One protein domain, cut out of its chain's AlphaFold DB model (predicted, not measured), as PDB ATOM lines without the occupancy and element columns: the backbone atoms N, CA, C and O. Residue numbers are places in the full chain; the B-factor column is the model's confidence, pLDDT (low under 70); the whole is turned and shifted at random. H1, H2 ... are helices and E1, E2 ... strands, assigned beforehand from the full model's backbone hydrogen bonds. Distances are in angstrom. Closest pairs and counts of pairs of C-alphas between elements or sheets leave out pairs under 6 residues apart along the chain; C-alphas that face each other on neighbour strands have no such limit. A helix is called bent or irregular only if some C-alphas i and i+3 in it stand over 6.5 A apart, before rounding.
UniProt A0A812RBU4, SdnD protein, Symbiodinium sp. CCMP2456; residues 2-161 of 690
ATOM      1  N   VAL A   2     249.505 271.207 467.104       58.03
ATOM      2  CA  VAL A   2     248.122 271.166 466.564       58.03
ATOM      3  C   VAL A   2     247.167 272.128 467.284       58.03
ATOM      4  O   VAL A   2     246.543 272.962 466.641       58.03
ATOM      5  N   ALA A   3     247.109 272.081 468.620       58.88
ATOM      6  CA  ALA A   3     246.236 272.966 469.399       58.88
ATOM      7  C   ALA A   3     246.559 274.463 469.220       58.88
ATOM      8  O   ALA A   3     245.648 275.273 469.124       58.88
ATOM      9  N   ALA A   4     247.844 274.821 469.127       63.34
ATOM     10  CA  ALA A   4     248.282 276.204 468.911       63.34
ATOM     11  C   ALA A   4     248.064 276.678 467.461       63.34
ATOM     12  O   ALA A   4     247.940 277.872 467.217       63.34
ATOM     13  N   ALA A   5     248.023 275.745 466.507       68.38
ATOM     14  CA  ALA A   5     247.850 276.013 465.083       68.38
ATOM     15  C   ALA A   5     246.376 276.030 464.634       68.38
ATOM     16  O   ALA A   5     246.084 276.485 463.530       68.38
ATOM     17  N   ARG A   6     245.445 275.555 465.475       67.50
ATOM     18  CA  ARG A   6     244.016 275.413 465.139       67.50
ATOM     19  C   ARG A   6     243.374 276.715 464.657       67.50
ATOM     20  O   ARG A   6     242.552 276.672 463.748       67.50
ATOM     21  N   ASP A   7     243.800 277.838 465.224       72.12
ATOM     22  CA  ASP A   7     243.275 279.172 464.920       72.12
ATOM     23  C   ASP A   7     244.287 280.040 464.145       72.12
ATOM     24  O   ASP A   7     244.096 281.244 464.013       72.12
ATOM     25  N   ALA A   8     245.384 279.458 463.646       79.50
ATOM     26  CA  ALA A   8     246.421 280.205 462.936       79.50
ATOM     27  C   ALA A   8     246.025 280.463 461.478       79.50
ATOM     28  O   ALA A   8     245.733 279.508 460.765       79.50
ATOM     29  N   ASP A   9     246.101 281.708 461.001       84.50
ATOM     30  CA  ASP A   9     245.827 282.076 459.597       84.50
ATOM     31  C   ASP A   9     246.881 281.546 458.607       84.50
ATOM     32  O   ASP A   9     246.621 281.400 457.414       84.50
ATOM     33  N   ALA A  10     248.085 281.257 459.105       88.00
ATOM     34  CA  ALA A  10     249.244 280.831 458.334       88.00
ATOM     35  C   ALA A  10     250.213 280.023 459.211       88.00
ATOM     36  O   ALA A  10     250.374 280.319 460.398       88.00
ATOM     37  N   LEU A  11     250.915 279.055 458.618       90.62
ATOM     38  CA  LEU A  11     252.025 278.347 459.261       90.62
ATOM     39  C   LEU A  11     253.364 278.811 458.678       90.62
ATOM     40  O   LEU A  11     253.556 278.813 457.465       90.62
ATOM     41  N   VAL A  12     254.309 279.183 459.539       91.81
ATOM     42  CA  VAL A  12     255.659 279.589 459.128       91.81
ATOM     43  C   VAL A  12     256.674 278.703 459.833       91.81
ATOM     44  O   VAL A  12     256.639 278.561 461.056       91.81
ATOM     45  N   CYS A  13     257.582 278.105 459.070       91.31
ATOM     46  CA  CYS A  13     258.614 277.212 459.583       91.31
ATOM     47  C   CYS A  13     259.990 277.576 459.037       91.31
ATOM     48  O   CYS A  13     260.108 278.263 458.027       91.31
ATOM     49  N   ASN A  14     261.044 277.096 459.692       88.69
ATOM     50  CA  ASN A  14     262.355 277.029 459.052       88.69
ATOM     51  C   ASN A  14     262.460 275.748 458.203       88.69
ATOM     52  O   ASN A  14     261.590 274.877 458.274       88.69
ATOM     53  N   LEU A  15     263.539 275.624 457.428       83.62
ATOM     54  CA  LEU A  15     263.776 274.468 456.557       83.62
ATOM     55  C   LEU A  15     263.785 273.126 457.314       83.62
ATOM     56  O   LEU A  15     263.282 272.130 456.809       83.62
ATOM     57  N   PHE A  16     264.327 273.085 458.532       81.19
ATOM     58  CA  PHE A  16     264.454 271.845 459.308       81.19
ATOM     59  C   PHE A  16     263.125 271.367 459.909       81.19
ATOM     60  O   PHE A  16     262.929 270.174 460.104       81.19
ATOM     61  N   ALA A  17     262.199 272.289 460.175       85.75
ATOM     62  CA  ALA A  17     260.852 271.993 460.658       85.75
ATOM     63  C   ALA A  17     259.828 271.842 459.517       85.75
ATOM     64  O   ALA A  17     258.630 271.751 459.782       85.75
ATOM     65  N   MET A  18     260.281 271.846 458.261       88.88
ATOM     66  CA  MET A  18     259.408 271.878 457.093       88.88
ATOM     67  C   MET A  18     258.492 270.648 456.977       88.88
ATOM     68  O   MET A  18     257.283 270.864 456.890       88.88
ATOM     69  N   PRO A  19     258.977 269.389 457.062       87.94
ATOM     70  CA  PRO A  19     258.101 268.226 456.901       87.94
ATOM     71  C   PRO A  19     256.912 268.176 457.875       87.94
ATOM     72  O   PRO A  19     255.771 268.098 457.415       87.94
ATOM     73  N   PRO A  20     257.089 268.322 459.206       84.50
ATOM     74  CA  PRO A  20     255.942 268.294 460.111       84.50
ATOM     75  C   PRO A  20     254.984 269.475 459.904       84.50
ATOM     76  O   PRO A  20     253.781 269.327 460.114       84.50
ATOM     77  N   VAL A  21     255.477 270.643 459.474       88.50
ATOM     78  CA  VAL A  21     254.622 271.805 459.184       88.50
ATOM     79  C   VAL A  21     253.834 271.622 457.892       88.50
ATOM     80  O   VAL A  21     252.659 271.983 457.873       88.50
ATOM     81  N   TYR A  22     254.418 270.996 456.867       90.94
ATOM     82  CA  TYR A  22     253.688 270.574 455.673       90.94
ATOM     83  C   TYR A  22     252.483 269.711 456.065       90.94
ATOM     84  O   TYR A  22     251.350 270.031 455.710       90.94
ATOM     85  N   HIS A  23     252.701 268.656 456.854       87.00
ATOM     86  CA  HIS A  23     251.625 267.729 457.215       87.00
ATOM     87  C   HIS A  23     250.555 268.406 458.087       87.00
ATOM     88  O   HIS A  23     249.360 268.182 457.900       87.00
ATOM     89  N   LEU A  24     250.951 269.299 459.000       85.25
ATOM     90  CA  LEU A  24     250.005 270.126 459.758       85.25
ATOM     91  C   LEU A  24     249.177 271.044 458.850       85.25
ATOM     92  O   LEU A  24     247.985 271.217 459.098       85.25
ATOM     93  N   SER A  25     249.796 271.623 457.819       86.31
ATOM     94  CA  SER A  25     249.126 272.495 456.849       86.31
ATOM     95  C   SER A  25     248.051 271.751 456.059       86.31
ATOM     96  O   SER A  25     246.963 272.283 455.852       86.31
ATOM     97  N   GLU A  26     248.335 270.501 455.690       84.44
ATOM     98  CA  GLU A  26     247.405 269.606 455.008       84.44
ATOM     99  C   GLU A  26     246.204 269.312 455.898       84.44
ATOM    100  O   GLU A  26     245.071 269.550 455.493       84.44
ATOM    101  N   ARG A  27     246.450 268.927 457.156       82.00
ATOM    102  CA  ARG A  27     245.377 268.606 458.100       82.00
ATOM    103  C   ARG A  27     244.493 269.795 458.464       82.00
ATOM    104  O   ARG A  27     243.290 269.643 458.656       82.00
ATOM    105  N   LEU A  28     245.101 270.953 458.682       78.25
ATOM    106  CA  LEU A  28     244.387 272.141 459.144       78.25
ATOM    107  C   LEU A  28     243.852 272.991 457.983       78.25
ATOM    108  O   LEU A  28     243.165 273.978 458.237       78.25
ATOM    109  N   GLU A  29     244.181 272.625 456.742       80.56
ATOM    110  CA  GLU A  29     243.882 273.384 455.525       80.56
ATOM    111  C   GLU A  29     244.347 274.848 455.611       80.56
ATOM    112  O   GLU A  29     243.639 275.790 455.250       80.56
ATOM    113  N   VAL A  30     245.567 275.045 456.119       81.88
ATOM    114  CA  VAL A  30     246.161 276.370 456.359       81.88
ATOM    115  C   VAL A  30     247.316 276.591 455.394       81.88
ATOM    116  O   VAL A  30     248.138 275.690 455.235       81.88
ATOM    117  N   PRO A  31     247.443 277.773 454.764       88.00
ATOM    118  CA  PRO A  31     248.605 278.060 453.937       88.00
ATOM    119  C   PRO A  31     249.886 278.049 454.776       88.00
ATOM    120  O   PRO A  31     249.898 278.454 455.944       88.00
ATOM    121  N   TRP A  32     250.985 277.602 454.171       91.38
ATOM    122  CA  TRP A  32     252.251 277.454 454.874       91.38
ATOM    123  C   TRP A  32     253.444 277.979 454.072       91.38
ATOM    124  O   TRP A  32     253.419 278.082 452.841       91.38
ATOM    125  N   MET A  33     254.500 278.340 454.796       92.06
ATOM    126  CA  MET A  33     255.702 278.940 454.236       92.06
ATOM    127  C   MET A  33     256.954 278.465 454.969       92.06
ATOM    128  O   MET A  33     257.018 278.479 456.200       92.06
ATOM    129  N   CYS A  34     257.971 278.099 454.194       91.81
ATOM    130  CA  CYS A  34     259.312 277.820 454.676       91.81
ATOM    131  C   CYS A  34     260.179 279.076 454.541       91.81
ATOM    132  O   CYS A  34     260.414 279.565 453.441       91.81
ATOM    133  N   CYS A  35     260.678 279.584 455.663       91.69
ATOM    134  CA  CYS A  35     261.592 280.712 455.743       91.69
ATOM    135  C   CYS A  35     262.984 280.207 456.129       91.69
ATOM    136  O   CYS A  35     263.213 279.814 457.275       91.69
ATOM    137  N   SER A  36     263.935 280.247 455.199       87.75
ATOM    138  CA  SER A  36     265.307 279.820 455.462       87.75
ATOM    139  C   SER A  36     266.304 280.949 455.198       87.75
ATOM    140  O   SER A  36     266.319 281.496 454.097       87.75
ATOM    141  N   PRO A  37     267.168 281.313 456.162       76.94
ATOM    142  CA  PRO A  37     268.329 282.153 455.877       76.94
ATOM    143  C   PRO A  37     269.483 281.341 455.267       76.94
ATOM    144  O   PRO A  37     270.407 281.927 454.717       76.94
ATOM    145  N   CYS A  38     269.437 280.009 455.372       73.56
ATOM    146  CA  CYS A  38     270.454 279.081 454.882       73.56
ATOM    147  C   CYS A  38     270.006 278.426 453.571       73.56
ATOM    148  O   CYS A  38     268.805 278.259 453.332       73.56
ATOM    149  N   LEU A  39     270.965 278.004 452.745       72.50
ATOM    150  CA  LEU A  39     270.650 277.122 451.620       72.50
ATOM    151  C   LEU A  39     270.258 275.737 452.118       72.50
ATOM    152  O   LEU A  39     270.589 275.369 453.245       72.50
ATOM    153  N   VAL A  40     269.570 274.976 451.263       67.50
ATOM    154  CA  VAL A  40     269.249 273.577 451.541       67.50
ATOM    155  C   VAL A  40     270.575 272.821 451.702       67.50
ATOM    156  O   VAL A  40     271.313 272.685 450.726       67.50
ATOM    157  N   PRO A  41     270.939 272.380 452.923       57.66
ATOM    158  CA  PRO A  41     272.274 271.849 453.191       57.66
ATOM    159  C   PRO A  41     272.420 270.398 452.713       57.66
ATOM    160  O   PRO A  41     273.498 269.819 452.822       57.66
ATOM    161  N   TYR A  42     271.335 269.810 452.211       63.47
ATOM    162  CA  TYR A  42     271.232 268.433 451.767       63.47
ATOM    163  C   TYR A  42     270.689 268.378 450.333       63.47
ATOM    164  O   TYR A  42     269.709 269.034 449.989       63.47
ATOM    165  N   SER A  43     271.327 267.586 449.479       68.81
ATOM    166  CA  SER A  43     270.754 267.208 448.188       68.81
ATOM    167  C   SER A  43     269.763 266.068 448.385       68.81
ATOM    168  O   SER A  43     269.903 265.281 449.322       68.81
ATOM    169  N   MET A  44     268.805 265.947 447.468       78.94
ATOM    170  CA  MET A  44     267.970 264.753 447.363       78.94
ATOM    171  C   MET A  44     268.854 263.484 447.401       78.94
ATOM    172  O   MET A  44     269.875 263.454 446.700       78.94
ATOM    173  N   PRO A  45     268.530 262.467 448.226       77.62
ATOM    174  CA  PRO A  45     269.361 261.276 448.363       77.62
ATOM    175  C   PRO A  45     269.566 260.546 447.024       77.62
ATOM    176  O   PRO A  45     268.631 260.475 446.218       77.62
ATOM    177  N   PRO A  46     270.750 259.956 446.773       77.62
ATOM    178  CA  PRO A  46     270.948 259.088 445.617       77.62
ATOM    179  C   PRO A  46     269.922 257.947 445.609       77.62
ATOM    180  O   PRO A  46     269.708 257.305 446.632       77.62
ATOM    181  N   GLY A  47     269.285 257.701 444.462       80.38
ATOM    182  CA  GLY A  47     268.263 256.658 444.318       80.38
ATOM    183  C   GLY A  47     266.857 257.048 444.789       80.38
ATOM    184  O   GLY A  47     265.926 256.296 444.519       80.38
ATOM    185  N   PHE A  48     266.668 258.224 445.407       83.25
ATOM    186  CA  PHE A  48     265.338 258.693 445.821       83.25
ATOM    187  C   PHE A  48     264.363 258.769 444.644       83.25
ATOM    188  O   PHE A  48     263.244 258.303 444.767       83.25
ATOM    189  N   GLU A  49     264.786 259.300 443.490       85.44
ATOM    190  CA  GLU A  49     263.926 259.386 442.299       85.44
ATOM    191  C   GLU A  49     263.441 258.012 441.832       85.44
ATOM    192  O   GLU A  49     262.253 257.833 441.579       85.44
ATOM    193  N   GLN A  50     264.349 257.035 441.758       79.50
ATOM    194  CA  GLN A  50     264.000 255.677 441.356       79.50
ATOM    195  C   GLN A  50     263.044 255.035 442.370       79.50
ATOM    196  O   GLN A  50     261.999 254.530 441.977       79.50
ATOM    197  N   GLY A  51     263.360 255.119 443.666       78.69
ATOM    198  CA  GLY A  51     262.499 254.581 444.721       78.69
ATOM    199  C   GLY A  51     261.126 255.256 444.761       78.69
ATOM    200  O   GLY A  51     260.115 254.583 444.921       78.69
ATOM    201  N   PHE A  52     261.062 256.571 444.548       84.00
ATOM    202  CA  PHE A  52     259.812 257.326 444.482       84.00
ATOM    203  C   PHE A  52     258.963 256.904 443.274       84.00
ATOM    204  O   PHE A  52     257.762 256.699 443.407       84.00
ATOM    205  N   ALA A  53     259.581 256.724 442.105       84.00
ATOM    206  CA  ALA A  53     258.895 256.257 440.902       84.00
ATOM    207  C   ALA A  53     258.371 254.816 441.032       84.00
ATOM    208  O   ALA A  53     257.308 254.505 440.501       84.00
ATOM    209  N   GLU A  54     259.108 253.946 441.730       78.00
ATOM    210  CA  GLU A  54     258.722 252.552 441.975       78.00
ATOM    211  C   GLU A  54     257.599 252.436 443.015       78.00
ATOM    212  O   GLU A  54     256.653 251.680 442.813       78.00
ATOM    213  N   THR A  55     257.679 253.199 444.108       74.44
ATOM    214  CA  THR A  55     256.716 253.125 445.225       74.44
ATOM    215  C   THR A  55     255.450 253.946 444.993       74.44
ATOM    216  O   THR A  55     254.393 253.596 445.510       74.44
ATOM    217  N   MET A  56     255.533 255.043 444.234       81.75
ATOM    218  CA  MET A  56     254.446 256.016 444.054       81.75
ATOM    219  C   MET A  56     254.304 256.429 442.576       81.75
ATOM    220  O   MET A  56     254.423 257.616 442.251       81.75
ATOM    221  N   PRO A  57     254.052 255.480 441.654       83.62
ATOM    222  CA  PRO A  57     254.121 255.727 440.213       83.62
ATOM    223  C   PRO A  57     253.115 256.776 439.717       83.62
ATOM    224  O   PRO A  57     253.456 257.578 438.848       83.62
ATOM    225  N   GLU A  58     251.899 256.811 440.272       85.50
ATOM    226  CA  GLU A  58     250.858 257.773 439.876       85.50
ATOM    227  C   GLU A  58     251.213 259.205 440.292       85.50
ATOM    228  O   GLU A  58     251.198 260.119 439.464       85.50
ATOM    229  N   LEU A  59     251.612 259.393 441.556       87.00
ATOM    230  CA  LEU A  59     252.101 260.676 442.056       87.00
ATOM    231  C   LEU A  59     253.347 261.120 441.278       87.00
ATOM    232  O   LEU A  59     253.431 262.273 440.868       87.00
ATOM    233  N   PHE A  60     254.299 260.221 441.018       89.50
ATOM    234  CA  PHE A  60     255.495 260.541 440.239       89.50
ATOM    235  C   PHE A  60     255.157 261.012 438.819       89.50
ATOM    236  O   PHE A  60     255.668 262.045 438.381       89.50
ATOM    237  N   ALA A  61     254.269 260.303 438.114       89.00
ATOM    238  CA  ALA A  61     253.815 260.690 436.781       89.00
ATOM    239  C   ALA A  61     253.158 262.077 436.794       89.00
ATOM    240  O   ALA A  61     253.557 262.943 436.013       89.00
ATOM    241  N   PHE A  62     252.248 262.326 437.743       88.88
ATOM    242  CA  PHE A  62     251.617 263.632 437.930       88.88
ATOM    243  C   PHE A  62     252.660 264.743 438.120       88.88
ATOM    244  O   PHE A  62     252.652 265.734 437.392       88.88
ATOM    245  N   LEU A  63     253.612 264.568 439.043       89.00
ATOM    246  CA  LEU A  63     254.655 265.561 439.334       89.00
ATOM    247  C   LEU A  63     255.545 265.868 438.122       89.00
ATOM    248  O   LEU A  63     256.002 267.003 437.963       89.00
ATOM    249  N   ARG A  64     255.810 264.865 437.278       89.38
ATOM    250  CA  ARG A  64     256.610 265.005 436.054       89.38
ATOM    251  C   ARG A  64     255.837 265.684 434.930       89.38
ATOM    252  O   ARG A  64     256.438 266.463 434.196       89.38
ATOM    253  N   GLU A  65     254.531 265.463 434.815       86.75
ATOM    254  CA  GLU A  65     253.683 266.210 433.877       86.75
ATOM    255  C   GLU A  65     253.692 267.710 434.202       86.75
ATOM    256  O   GLU A  65     253.888 268.529 433.299       86.75
ATOM    257  N   GLN A  66     253.632 268.072 435.490       84.38
ATOM    258  CA  GLN A  66     253.713 269.470 435.938       84.38
ATOM    259  C   GLN A  66     255.043 270.160 435.567       84.38
ATOM    260  O   GLN A  66     255.098 271.383 435.480       84.38
ATOM    261  N   ASP A  67     256.129 269.414 435.315       80.69
ATOM    262  CA  ASP A  67     257.399 269.999 434.854       80.69
ATOM    263  C   ASP A  67     257.368 270.431 433.374       80.69
ATOM    264  O   ASP A  67     258.264 271.178 432.950       80.69
ATOM    265  N   THR A  68     256.418 269.901 432.591       67.75
ATOM    266  CA  THR A  68     256.337 270.041 431.124       67.75
ATOM    267  C   THR A  68     255.357 271.109 430.652       67.75
ATOM    268  O   THR A  68     255.509 271.606 429.532       67.75
ATOM    269  N   GLU A  69     254.400 271.513 431.490       61.12
ATOM    270  CA  GLU A  69     253.573 272.682 431.210       61.12
ATOM    271  C   GLU A  69     254.474 273.927 431.185       61.12
ATOM    272  O   GLU A  69     255.200 274.233 432.131       61.12
ATOM    273  N   LEU A  70     254.502 274.619 430.040       54.88
ATOM    274  CA  LEU A  70     255.262 275.854 429.863       54.88
ATOM    275  C   LEU A  70     254.822 276.855 430.933       54.88
ATOM    276  O   LEU A  70     253.714 277.377 430.850       54.88
ATOM    277  N   ALA A  71     255.692 277.120 431.911       51.44
ATOM    278  CA  ALA A  71     255.432 278.062 432.991       51.44
ATOM    279  C   ALA A  71     254.896 279.388 432.432       51.44
ATOM    280  O   ALA A  71     255.632 280.155 431.802       51.44
ATOM    281  N   VAL A  72     253.610 279.662 432.652       52.78
ATOM    282  CA  VAL A  72     253.033 280.977 432.390       52.78
ATOM    283  C   VAL A  72     253.556 281.893 433.503       52.78
ATOM    284  O   VAL A  72     253.260 281.642 434.668       52.78
ATOM    285  N   PRO A  73     254.328 282.959 433.207       50.62
ATOM    286  CA  PRO A  73     255.031 283.740 434.237       50.62
ATOM    287  C   PRO A  73     254.134 284.412 435.290       50.62
ATOM    288  O   PRO A  73     254.642 284.942 436.276       50.62
ATOM    289  N   SER A  74     252.820 284.463 435.058       46.53
ATOM    290  CA  SER A  74     251.828 285.091 435.935       46.53
ATOM    291  C   SER A  74     251.123 284.129 436.893       46.53
ATOM    292  O   SER A  74     250.354 284.600 437.728       46.53
ATOM    293  N   GLU A  75     251.345 282.818 436.781       51.44
ATOM    294  CA  GLU A  75     250.703 281.815 437.636       51.44
ATOM    295  C   GLU A  75     251.663 281.311 438.728       51.44
ATOM    296  O   GLU A  75     252.880 281.278 438.518       51.44
ATOM    297  N   PRO A  76     251.154 280.975 439.929       52.03
ATOM    298  CA  PRO A  76     251.979 280.382 440.974       52.03
ATOM    299  C   PRO A  76     252.585 279.058 440.478       52.03
ATOM    300  O   PRO A  76     251.929 278.340 439.724       52.03
ATOM    301  N   PRO A  77     253.821 278.721 440.890       58.75
ATOM    302  CA  PRO A  77     254.462 277.482 440.467       58.75
ATOM    303  C   PRO A  77     253.586 276.284 440.839       58.75
ATOM    304  O   PRO A  77     253.031 276.236 441.936       58.75
ATOM    305  N   ALA A  78     253.443 275.331 439.920       67.69
ATOM    306  CA  ALA A  78     252.734 274.088 440.187       67.69
ATOM    307  C   ALA A  78     253.547 273.205 441.149       67.69
ATOM    308  O   ALA A  78     254.778 273.275 441.201       67.69
ATOM    309  N   PHE A  79     252.862 272.355 441.915       83.88
ATOM    310  CA  PHE A  79     253.514 271.326 442.722       83.88
ATOM    311  C   PHE A  79     254.150 270.300 441.764       83.88
ATOM    312  O   PHE A  79     253.457 269.420 441.262       83.88
ATOM    313  N   SER A  80     255.445 270.450 441.462       87.50
ATOM    314  CA  SER A  80     256.136 269.702 440.402       87.50
ATOM    315  C   SER A  80     257.320 268.886 440.919       87.50
ATOM    316  O   SER A  80     257.809 269.091 442.036       87.50
ATOM    317  N   TRP A  81     257.827 267.971 440.088       89.06
ATOM    318  CA  TRP A  81     258.998 267.166 440.429       89.06
ATOM    319  C   TRP A  81     260.249 268.027 440.667       89.06
ATOM    320  O   TRP A  81     260.981 267.781 441.623       89.06
ATOM    321  N   LYS A  82     260.458 269.108 439.898       85.50
ATOM    322  CA  LYS A  82     261.532 270.091 440.166       85.50
ATOM    323  C   LYS A  82     261.441 270.704 441.568       85.50
ATOM    324  O   LYS A  82     262.469 270.869 442.233       85.50
ATOM    325  N   THR A  83     260.236 271.012 442.045       86.19
ATOM    326  CA  THR A  83     260.023 271.526 443.408       86.19
ATOM    327  C   THR A  83     260.351 270.459 444.458       86.19
ATOM    328  O   THR A  83     261.036 270.744 445.444       86.19
ATOM    329  N   VAL A  84     259.955 269.201 444.218       88.12
ATOM    330  CA  VAL A  84     260.321 268.059 445.076       88.12
ATOM    331  C   VAL A  84     261.835 267.900 445.167       88.12
ATOM    332  O   VAL A  84     262.383 267.953 446.269       88.12
ATOM    333  N   CYS A  85     262.534 267.802 444.037       85.12
ATOM    334  CA  CYS A  85     263.986 267.626 444.018       85.12
ATOM    335  C   CYS A  85     264.744 268.768 444.698       85.12
ATOM    336  O   CYS A  85     265.797 268.537 445.294       85.12
ATOM    337  N   SER A  86     264.241 269.998 444.583       81.94
ATOM    338  CA  SER A  86     264.979 271.170 445.044       81.94
ATOM    339  C   SER A  86     264.871 271.407 446.551       81.94
ATOM    340  O   SER A  86     265.875 271.773 447.161       81.94
ATOM    341  N   TRP A  87     263.709 271.173 447.178       83.88
ATOM    342  CA  TRP A  87     263.569 271.380 448.629       83.88
ATOM    343  C   TRP A  87     262.463 270.583 449.335       83.88
ATOM    344  O   TRP A  87     262.513 270.479 450.561       83.88
ATOM    345  N   LEU A  88     261.485 270.012 448.619       87.88
ATOM    346  CA  LEU A  88     260.352 269.301 449.237       87.88
ATOM    347  C   LEU A  88     260.561 267.794 449.434       87.88
ATOM    348  O   LEU A  88     259.768 267.173 450.138       87.88
ATOM    349  N   TRP A  89     261.620 267.194 448.888       86.38
ATOM    350  CA  TRP A  89     261.896 265.761 449.042       86.38
ATOM    351  C   TRP A  89     261.841 265.238 450.496       86.38
ATOM    352  O   TRP A  89     261.349 264.123 450.665       86.38
ATOM    353  N   PRO A  90     262.219 265.988 451.564       85.50
ATOM    354  CA  PRO A  90     262.122 265.484 452.939       85.50
ATOM    355  C   PRO A  90     260.686 265.263 453.441       85.50
ATOM    356  O   PRO A  90     260.499 264.617 454.467       85.50
ATOM    357  N   VAL A  91     259.669 265.807 452.759       87.19
ATOM    358  CA  VAL A  91     258.244 265.531 453.039       87.19
ATOM    359  C   VAL A  91     257.879 264.087 452.680       87.19
ATOM    360  O   VAL A  91     256.967 263.512 453.267       87.19
ATOM    361  N   PHE A  92     258.597 263.504 451.722       81.88
ATOM    362  CA  PHE A  92     258.286 262.215 451.108       81.88
ATOM    363  C   PHE A  92     259.232 261.088 451.540       81.88
ATOM    364  O   PHE A  92     259.200 260.003 450.970       81.88
ATOM    365  N   THR A  93     260.099 261.324 452.523       70.38
ATOM    366  CA  THR A  93     260.988 260.288 453.055       70.38
ATOM    367  C   THR A  93     260.333 259.492 454.181       70.38
ATOM    368  O   THR A  93     259.461 259.990 454.898       70.38
ATOM    369  N   GLU A  94     260.784 258.249 454.367       55.84
ATOM    370  CA  GLU A  94     260.296 257.325 455.397       55.84
ATOM    371  C   GLU A  94     260.617 257.826 456.816       55.84
ATOM    372  O   GLU A  94     261.645 257.507 457.406       55.84
ATOM    373  N   SER A  95     259.747 258.679 457.356       57.97
ATOM    374  CA  SER A  95     259.690 259.011 458.789       57.97
ATOM    375  C   SER A  95     258.368 259.658 459.229       57.97
ATOM    376  O   SER A  95     258.171 259.875 460.423       57.97
ATOM    377  N   HIS A  96     257.433 259.934 458.304       65.44
ATOM    378  CA  HIS A  96     256.246 260.747 458.613       65.44
ATOM    379  C   HIS A  96     254.923 259.986 458.689       65.44
ATOM    380  O   HIS A  96     253.945 260.579 459.136       65.44
ATOM    381  N   ALA A  97     254.863 258.705 458.307       61.88
ATOM    382  CA  ALA A  97     253.619 257.921 458.333       61.88
ATOM    383  C   ALA A  97     252.958 257.938 459.725       61.88
ATOM    384  O   ALA A  97     251.783 258.264 459.844       61.88
ATOM    385  N   LEU A  98     253.760 257.754 460.782       55.69
ATOM    386  CA  LEU A  98     253.363 257.888 462.190       55.69
ATOM    387  C   LEU A  98     252.660 259.227 462.481       55.69
ATOM    388  O   LEU A  98     251.530 259.276 462.963       55.69
ATOM    389  N   LEU A  99     253.319 260.338 462.145       68.81
ATOM    390  CA  LEU A  99     252.770 261.680 462.343       68.81
ATOM    391  C   LEU A  99     251.479 261.884 461.535       68.81
ATOM    392  O   LEU A  99     250.513 262.455 462.042       68.81
ATOM    393  N   ARG A 100     251.467 261.444 460.277       76.69
ATOM    394  CA  ARG A 100     250.354 261.650 459.350       76.69
ATOM    395  C   ARG A 100     249.132 260.842 459.756       76.69
ATOM    396  O   ARG A 100     248.062 261.424 459.906       76.69
ATOM    397  N   GLU A 101     249.281 259.551 460.001       68.38
ATOM    398  CA  GLU A 101     248.155 258.660 460.263       68.38
ATOM    399  C   GLU A 101     247.611 258.800 461.689       68.38
ATOM    400  O   GLU A 101     246.394 258.876 461.871       68.38
ATOM    401  N   GLU A 102     248.472 258.894 462.706       58.19
ATOM    402  CA  GLU A 102     248.024 258.857 464.109       58.19
ATOM    403  C   GLU A 102     247.647 260.219 464.653       58.19
ATOM    404  O   GLU A 102     246.592 260.385 465.268       58.19
ATOM    405  N   LEU A 103     248.517 261.203 464.445       62.00
ATOM    406  CA  LEU A 103     248.326 262.521 465.039       62.00
ATOM    407  C   LEU A 103     247.421 263.392 464.174       62.00
ATOM    408  O   LEU A 103     246.694 264.237 464.701       62.00
ATOM    409  N   LEU A 104     247.459 263.201 462.854       70.56
ATOM    410  CA  LEU A 104     246.739 264.048 461.909       70.56
ATOM    411  C   LEU A 104     245.560 263.333 461.240       70.56
ATOM    412  O   LEU A 104     244.605 264.007 460.867       70.56
ATOM    413  N   GLY A 105     245.549 261.999 461.169       67.12
ATOM    414  CA  GLY A 105     244.498 261.245 460.479       67.12
ATOM    415  C   GLY A 105     244.520 261.420 458.957       67.12
ATOM    416  O   GLY A 105     243.462 261.353 458.339       67.12
ATOM    417  N   LEU A 106     245.698 261.683 458.390       74.94
ATOM    418  CA  LEU A 106     245.979 261.811 456.959       74.94
ATOM    419  C   LEU A 106     246.451 260.471 456.374       74.94
ATOM    420  O   LEU A 106     246.871 259.585 457.118       74.94
ATOM    421  N   ALA A 107     246.445 260.340 455.044       74.19
ATOM    422  CA  ALA A 107     247.065 259.206 454.355       74.19
ATOM    423  C   ALA A 107     248.583 259.118 454.655       74.19
ATOM    424  O   ALA A 107     249.206 260.166 454.862       74.19
ATOM    425  N   PRO A 108     249.211 257.922 454.625       71.38
ATOM    426  CA  PRO A 108     250.635 257.741 454.946       71.38
ATOM    427  C   PRO A 108     251.577 258.620 454.112       71.38
ATOM    428  O   PRO A 108     252.635 259.034 454.583       71.38
ATOM    429  N   VAL A 109     251.161 258.943 452.886       76.88
ATOM    430  CA  VAL A 109     251.906 259.739 451.911       76.88
ATOM    431  C   VAL A 109     251.020 260.900 451.433       76.88
ATOM    432  O   VAL A 109     249.819 260.699 451.233       76.88
ATOM    433  N   PRO A 110     251.555 262.121 451.255       84.75
ATOM    434  CA  PRO A 110     250.811 263.213 450.621       84.75
ATOM    435  C   PRO A 110     250.371 262.869 449.194       84.75
ATOM    436  O   PRO A 110     251.098 262.201 448.464       84.75
ATOM    437  N   GLY A 111     249.212 263.371 448.767       78.81
ATOM    438  CA  GLY A 111     248.655 263.086 447.439       78.81
ATOM    439  C   GLY A 111     247.718 261.877 447.374       78.81
ATOM    440  O   GLY A 111     247.298 261.531 446.280       78.81
ATOM    441  N   TYR A 112     247.364 261.251 448.502       78.12
ATOM    442  CA  TYR A 112     246.428 260.114 448.562       78.12
ATOM    443  C   TYR A 112     245.223 260.409 449.473       78.12
ATOM    444  O   TYR A 112     245.311 261.256 450.367       78.12
ATOM    445  N   ALA A 113     244.090 259.741 449.224       66.50
ATOM    446  CA  ALA A 113     242.804 260.009 449.880       66.50
ATOM    447  C   ALA A 113     242.725 259.568 451.366       66.50
ATOM    448  O   ALA A 113     243.305 258.566 451.776       66.50
ATOM    449  N   GLU A 114     241.949 260.309 452.175       60.22
ATOM    450  CA  GLU A 114     241.822 260.119 453.637       60.22
ATOM    451  C   GLU A 114     240.786 259.053 454.078       60.22
ATOM    452  O   GLU A 114     240.866 258.531 455.198       60.22
ATOM    453  N   GLU A 115     239.757 258.761 453.267       54.34
ATOM    454  CA  GLU A 115     238.549 258.058 453.735       54.34
ATOM    455  C   GLU A 115     238.675 256.525 453.803       54.34
ATOM    456  O   GLU A 115     239.199 255.851 452.921       54.34
ATOM    457  N   VAL A 116     238.125 255.947 454.879       40.81
ATOM    458  CA  VAL A 116     237.998 254.493 455.069       40.81
ATOM    459  C   VAL A 116     236.793 253.993 454.269       40.81
ATOM    460  O   VAL A 116     235.658 254.310 454.622       40.81
ATOM    461  N   GLY A 117     237.034 253.180 453.237       44.91
ATOM    462  CA  GLY A 117     235.995 252.590 452.374       44.91
ATOM    463  C   GLY A 117     236.151 252.930 450.888       44.91
ATOM    464  O   GLY A 117     235.536 252.275 450.050       44.91
ATOM    465  N   THR A 118     237.003 253.900 450.570       46.53
ATOM    466  CA  THR A 118     237.657 254.067 449.267       46.53
ATOM    467  C   THR A 118     239.058 253.468 449.343       46.53
ATOM    468  O   THR A 118     239.630 253.404 450.434       46.53
ATOM    469  N   ASP A 119     239.599 252.997 448.220       51.22
ATOM    470  CA  ASP A 119     240.978 252.502 448.158       51.22
ATOM    471  C   ASP A 119     241.916 253.611 448.657       51.22
ATOM    472  O   ASP A 119     241.988 254.679 448.045       51.22
ATOM    473  N   ARG A 120     242.610 253.392 449.783       51.81
ATOM    474  CA  ARG A 120     243.619 254.339 450.310       51.81
ATOM    475  C   ARG A 120     244.769 254.569 449.320       51.81
ATOM    476  O   ARG A 120     245.539 255.509 449.488       51.81
ATOM    477  N   ASP A 121     244.825 253.736 448.288       55.44
ATOM    478  CA  ASP A 121     245.791 253.750 447.201       55.44
ATOM    479  C   ASP A 121     245.392 254.704 446.063       55.44
ATOM    480  O   ASP A 121     246.161 254.901 445.126       55.44
ATOM    481  N   GLN A 122     244.208 255.332 446.120       69.31
ATOM    482  CA  GLN A 122     243.788 256.256 445.074       69.31
ATOM    483  C   GLN A 122     244.455 257.629 445.236       69.31
ATOM    484  O   GLN A 122     244.242 258.342 446.223       69.31
ATOM    485  N   PHE A 123     245.227 258.009 444.219       80.38
ATOM    486  CA  PHE A 123     245.831 259.329 444.102       80.38
ATOM    487  C   PHE A 123     244.761 260.435 444.011       80.38
ATOM    488  O   PHE A 123     243.847 260.384 443.183       80.38
ATOM    489  N   ASP A 124     244.902 261.471 444.839       79.62
ATOM    490  CA  ASP A 124     244.121 262.706 444.791       79.62
ATOM    491  C   ASP A 124     245.043 263.926 444.921       79.62
ATOM    492  O   ASP A 124     245.459 264.333 446.010       79.62
ATOM    493  N   ALA A 125     245.313 264.574 443.785       80.00
ATOM    494  CA  ALA A 125     246.115 265.793 443.724       80.00
ATOM    495  C   ALA A 125     245.565 266.929 444.610       80.00
ATOM    496  O   ALA A 125     246.319 267.825 444.994       80.00
ATOM    497  N   LYS A 126     244.273 266.907 444.976       75.88
ATOM    498  CA  LYS A 126     243.666 267.920 445.851       75.88
ATOM    499  C   LYS A 126     244.158 267.852 447.287       75.88
ATOM    500  O   LYS A 126     243.873 268.797 448.019       75.88
ATOM    501  N   THR A 127     244.865 266.807 447.718       75.00
ATOM    502  CA  THR A 127     245.451 266.758 449.070       75.00
ATOM    503  C   THR A 127     246.832 267.412 449.129       75.00
ATOM    504  O   THR A 127     247.270 267.839 450.196       75.00
ATOM    505  N   LEU A 128     247.489 267.628 447.982       85.12
ATOM    506  CA  LEU A 128     248.782 268.309 447.926       85.12
ATOM    507  C   LEU A 128     248.648 269.790 448.315       85.12
ATOM    508  O   LEU A 128     247.738 270.507 447.887       85.12
ATOM    509  N   ARG A 129     249.577 270.268 449.149       82.75
ATOM    510  CA  ARG A 129     249.636 271.663 449.617       82.75
ATOM    511  C   ARG A 129     250.998 272.265 449.319       82.75
ATOM    512  O   ARG A 129     251.940 272.107 450.095       82.75
ATOM    513  N   LEU A 130     251.116 272.979 448.201       84.12
ATOM    514  CA  LEU A 130     252.350 273.700 447.905       84.12
ATOM    515  C   LEU A 130     252.533 274.868 448.884       84.12
ATOM    516  O   LEU A 130     251.659 275.724 449.012       84.12
ATOM    517  N   GLY A 131     253.678 274.893 449.563       85.25
ATOM    518  CA  GLY A 131     254.094 276.024 450.389       85.25
ATOM    519  C   GLY A 131     254.931 277.019 449.602       85.25
ATOM    520  O   GLY A 131     255.450 276.714 448.533       85.25
ATOM    521  N   LYS A 132     255.114 278.215 450.161       88.69
ATOM    522  CA  LYS A 132     256.081 279.189 449.634       88.69
ATOM    523  C   LYS A 132     257.448 279.000 450.285       88.69
ATOM    524  O   LYS A 132     257.521 278.756 451.488       88.69
ATOM    525  N   PHE A 133     258.524 279.212 449.531       89.25
ATOM    526  CA  PHE A 133     259.882 279.245 450.073       89.25
ATOM    527  C   PHE A 133     260.438 280.671 450.054       89.25
ATOM    528  O   PHE A 133     260.617 281.257 448.988       89.25
ATOM    529  N   LEU A 134     260.739 281.237 451.221       91.69
ATOM    530  CA  LEU A 134     261.445 282.510 451.341       91.69
ATOM    531  C   LEU A 134     262.909 282.263 451.695       91.69
ATOM    532  O   LEU A 134     263.216 281.592 452.683       91.69
ATOM    533  N   LEU A 135     263.807 282.862 450.915       88.94
ATOM    534  CA  LEU A 135     265.246 282.788 451.140       88.94
ATOM    535  C   LEU A 135     265.781 284.139 451.630       88.94
ATOM    536  O   LEU A 135     265.740 285.142 450.910       88.94
ATOM    537  N   GLY A 136     266.309 284.151 452.852       89.12
ATOM    538  CA  GLY A 136     266.834 285.328 453.553       89.12
ATOM    539  C   GLY A 136     268.265 285.713 453.181       89.12
ATOM    540  O   GLY A 136     269.059 286.052 454.061       89.12
ATOM    541  N   VAL A 137     268.616 285.618 451.896       86.31
ATOM    542  CA  VAL A 137     269.983 285.817 451.392       86.31
ATOM    543  C   VAL A 137     270.012 286.961 450.368       86.31
ATOM    544  O   VAL A 137     269.151 287.014 449.490       86.31
ATOM    545  N   PRO A 138     270.995 287.879 450.434       84.00
ATOM    546  CA  PRO A 138     271.204 288.915 449.426       84.00
ATOM    547  C   PRO A 138     271.460 288.355 448.020       84.00
ATOM    548  O   PRO A 138     272.354 287.520 447.862       84.00
ATOM    549  N   PRO A 139     270.804 288.889 446.972       82.94
ATOM    550  CA  PRO A 139     271.084 288.516 445.585       82.94
ATOM    551  C   PRO A 139     272.560 288.650 445.190       82.94
ATOM    552  O   PRO A 139     273.063 287.821 444.440       82.94
ATOM    553  N   ALA A 140     273.273 289.638 445.743       79.75
ATOM    554  CA  ALA A 140     274.699 289.855 445.483       79.75
ATOM    555  C   ALA A 140     275.581 288.651 445.870       79.75
ATOM    556  O   ALA A 140     276.574 288.378 445.200       79.75
ATOM    557  N   LEU A 141     275.212 287.904 446.922       80.81
ATOM    558  CA  LEU A 141     275.900 286.660 447.289       80.81
ATOM    559  C   LEU A 141     275.587 285.525 446.311       80.81
ATOM    560  O   LEU A 141     276.458 284.715 446.017       80.81
ATOM    561  N   LEU A 142     274.358 285.484 445.796       77.88
ATOM    562  CA  LEU A 142     273.893 284.436 444.890       77.88
ATOM    563  C   LEU A 142     274.412 284.624 443.462       77.88
ATOM    564  O   LEU A 142     274.704 283.641 442.796       77.88
ATOM    565  N   SER A 143     274.594 285.863 442.995       67.62
ATOM    566  CA  SER A 143     275.133 286.148 441.655       67.62
ATOM    567  C   SER A 143     276.579 285.687 441.454       67.62
ATOM    568  O   SER A 143     277.032 285.577 440.321       67.62
ATOM    569  N   ALA A 144     277.306 285.451 442.549       59.56
ATOM    570  CA  ALA A 144     278.652 284.887 442.522       59.56
ATOM    571  C   ALA A 144     278.661 283.349 442.528       59.56
ATOM    572  O   ALA A 144     279.716 282.750 442.334       59.56
ATOM    573  N   ALA A 145     277.511 282.710 442.756       59.00
ATOM    574  CA  ALA A 145     277.381 281.264 442.737       59.00
ATOM    575  C   ALA A 145     277.148 280.749 441.308       59.00
ATOM    576  O   ALA A 145     276.460 281.378 440.505       59.00
ATOM    577  N   ASP A 146     277.707 279.576 441.005       52.47
ATOM    578  CA  ASP A 146     277.393 278.825 439.787       52.47
ATOM    579  C   ASP A 146     275.871 278.543 439.724       52.47
ATOM    580  O   ASP A 146     275.340 277.955 440.676       52.47
ATOM    581  N   PRO A 147     275.167 278.915 438.631       46.00
ATOM    582  CA  PRO A 147     273.751 278.599 438.410       46.00
ATOM    583  C   PRO A 147     273.394 277.112 438.570       46.00
ATOM    584  O   PRO A 147     272.226 276.783 438.753       46.00
ATOM    585  N   GLY A 148     274.381 276.211 438.495       47.12
ATOM    586  CA  GLY A 148     274.212 274.771 438.693       47.12
ATOM    587  C   GLY A 148     274.048 274.307 440.148       47.12
ATOM    588  O   GLY A 148     273.818 273.118 440.368       47.12
ATOM    589  N   ARG A 149     274.165 275.185 441.156       53.62
ATOM    590  CA  ARG A 149     273.944 274.820 442.570       53.62
ATOM    591  C   ARG A 149     272.509 275.137 442.999       53.62
ATOM    592  O   ARG A 149     272.068 276.275 442.900       53.62
ATOM    593  N   ALA A 150     271.820 274.097 443.474       58.75
ATOM    594  CA  ALA A 150     270.385 273.986 443.750       58.75
ATOM    595  C   ALA A 150     269.803 275.061 444.694       58.75
ATOM    596  O   ALA A 150     269.477 274.796 445.851       58.75
ATOM    597  N   LEU A 151     269.629 276.286 444.195       69.25
ATOM    598  CA  LEU A 151     268.622 277.185 444.744       69.25
ATOM    599  C   LEU A 151     267.243 276.543 444.531       69.25
ATOM    600  O   LEU A 151     267.008 275.990 443.451       69.25
ATOM    601  N   PRO A 152     266.330 276.611 445.515       74.94
ATOM    602  CA  PRO A 152     264.963 276.167 445.294       74.94
ATOM    603  C   PRO A 152     264.378 276.905 444.086       74.94
ATOM    604  O   PRO A 152     264.459 278.135 444.015       74.94
ATOM    605  N   THR A 153     263.849 276.166 443.111       71.00
ATOM    606  CA  THR A 153     263.494 276.706 441.783       71.00
ATOM    607  C   THR A 153     262.402 277.774 441.836       71.00
ATOM    608  O   THR A 153     262.287 278.598 440.934       71.00
ATOM    609  N   ASP A 154     261.624 277.768 442.910       77.56
ATOM    610  CA  ASP A 154     260.495 278.633 443.215       77.56
ATOM    611  C   ASP A 154     260.729 279.523 444.454       77.56
ATOM    612  O   ASP A 154     259.799 280.174 444.940       77.56
ATOM    613  N   ALA A 155     261.966 279.600 444.969       83.81
ATOM    614  CA  ALA A 155     262.269 280.446 446.120       83.81
ATOM    615  C   ALA A 155     262.140 281.939 445.803       83.81
ATOM    616  O   ALA A 155     262.756 282.486 444.884       83.81
ATOM    617  N   LYS A 156     261.433 282.650 446.682       88.12
ATOM    618  CA  LYS A 156     261.431 284.107 446.729       88.12
ATOM    619  C   LYS A 156     262.646 284.596 447.510       88.12
ATOM    620  O   LYS A 156     262.702 284.515 448.740       88.12
ATOM    621  N   ILE A 157     263.608 285.162 446.791       88.12
ATOM    622  CA  ILE A 157     264.772 285.817 447.391       88.12
ATOM    623  C   ILE A 157     264.310 287.128 448.033       88.12
ATOM    624  O   ILE A 157     263.863 288.045 447.341       88.12
ATOM    625  N   CYS A 158     264.396 287.204 449.359       88.94
ATOM    626  CA  CYS A 158     263.945 288.365 450.125       88.94
ATOM    627  C   CYS A 158     265.074 289.364 450.394       88.94
ATOM    628  O   CYS A 158     264.790 290.520 450.671       88.94
ATOM    629  N   GLY A 159     266.339 288.950 450.295       87.44
ATOM    630  CA  GLY A 159     267.468 289.721 450.812       87.44
ATOM    631  C   GLY A 159     267.766 289.381 452.272       87.44
ATOM    632  O   GLY A 159     267.130 288.508 452.861       87.44
ATOM    633  N   HIS A 160     268.763 290.041 452.860       86.25
ATOM    634  CA  HIS A 160     269.217 289.716 454.216       86.25
ATOM    635  C   HIS A 160     268.138 289.953 455.281       86.25
ATOM    636  O   HIS A 160     267.563 291.038 455.377       86.25
ATOM    637  N   TRP A 161     267.937 288.954 456.140       87.12
ATOM    638  CA  TRP A 161     267.150 289.097 457.362       87.12
ATOM    639  C   TRP A 161     268.046 289.508 458.519       87.12
ATOM    640  O   TRP A 161     268.832 288.709 459.032       87.12
TER     641      TRP A 161
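Overview. This is residues 2 to 161 of the 690 residues of the protein "SdnD protein" of Symbiodinium sp. CCMP2456 (UniProt A0A812RBU4). A small three-stranded parallel wall, E1 E2 E3, has one long helix, H2, running along one face, while a second helix, H5, sits in the core and meets H2 about perpendicularly. H4 folds back to H5 as a loose helical hairpin, with H3 making a corner with H4 on the far side of H5 from H2; H6 packs near the last residues of H2, and much of the rest is long loops, of which residues 70 to 75 and 143 to 148 stick out. The printed part has 160 residues with seven named helices and three named strands in the order H1 E1 H2 E2 H3 H4 H5 H6 E3 H7, and the strands of the sheet lie E1 E2 E3, parallel. The class is mostly helix, though under half of the residues, 70, are in named elements. The whole is compact, with a radius of gyration of the C-alphas of 16.2 A and spans of 54 by 37 by 32 A.

Along the chain. H1 is residues 2 to 5 and begins at C-alpha 2 at (248.122, 271.166, 466.564). E1 is residues 11 to 13. H2 is residues 15 to 28, 19.7 A long; it is irregular, with C-alphas 16 and 19 7.7 A apart. E2 is residues 32 to 36, 13.3 A long, from C-alpha 32 at (252.251, 277.454, 454.874). H3 is residues 48 to 55, 10.3 A, and H4 is residues 57 to 65, 12.3 A. H5 is residues 81 to 91, 12.7 A, also irregular, with C-alphas 87 and 90 7.4 A apart. H6 is residues 97 to 104, 9.9 A. E3 is residues 132 to 135, 10.0 A. H7 is residues 139 to 142, ending at C-alpha 142 at (273.893, 284.436, 444.890).

Arrangement. E1 and E2 are parallel neighbours at 21 degrees, with N 33 and O 11 2.9 A apart, within hydrogen-bond range. E2, the inner strand, is also parallel to E3 at 15 degrees, with N 134 and O 34 at 2.8 A. Residues 134 to 135 of E3 pair in parallel with residues 156 to 157. H2 is on the sheet at a height of 7.2 A over it, and the two make two layers, a helix on one face of a sheet; H2 lies over E1, with 6 of its 14 C-alphas falling on E1 and 2 on E2, only just short of lying over E2 too, and it runs along the strands, at 3 degrees to E1 on the local plane. E1, H2 and E2 form a strand-helix-strand unit, two parallel strands joined through a helix, with a right-handed crossover; E2, H3 H4 H5 H6 and E3 form another. H1 is close to H2 but not clearly touching, the closest C-alphas being those of Val 2 and Leu 24, 7.1 A. With residues 18 to 22 alone, H2 touches H5, about perpendicular at 87 degrees; the C-alphas of Pro 19 and Val 91 are closest, 4.7 A. H2 touches H6 at a steep tilt of 50 degrees, the same way, closest at the C-alphas of Arg 27 and Leu 104, 6.1 A. H4 and H5, a helical hairpin, only just touch, with 3 pairs of C-alphas within 8 A, closest at Leu 63 and Trp 81, 4.8 A. H3 and H4 touch only at the corner, and only just, with 3 such pairs, closest at the C-alphas of Ala 53 and Phe 60, 5.5 A. H7 touches no helix and is not on the sheet. In H3, H4 and H6 every O i to N i+4 pair is within hydrogen-bond range; in H2 8 of 10 are and in H5 4 of 7, while H1 and H7 are too short for such a pair.

Size, cuts and confidence. The two C-alphas farthest apart, those of Gly 117 and Ala 144, are 54.4 A apart. The printed part has no cut. The links from E2 to H3, H4 to H5 and H6 to E3 are long, with 11, 15 and 27 residues. The mean pLDDT of the printed part is 75.8, and 49 residues are under 70, among them residues 68 to 78, 113 to 122 and 143 to 151.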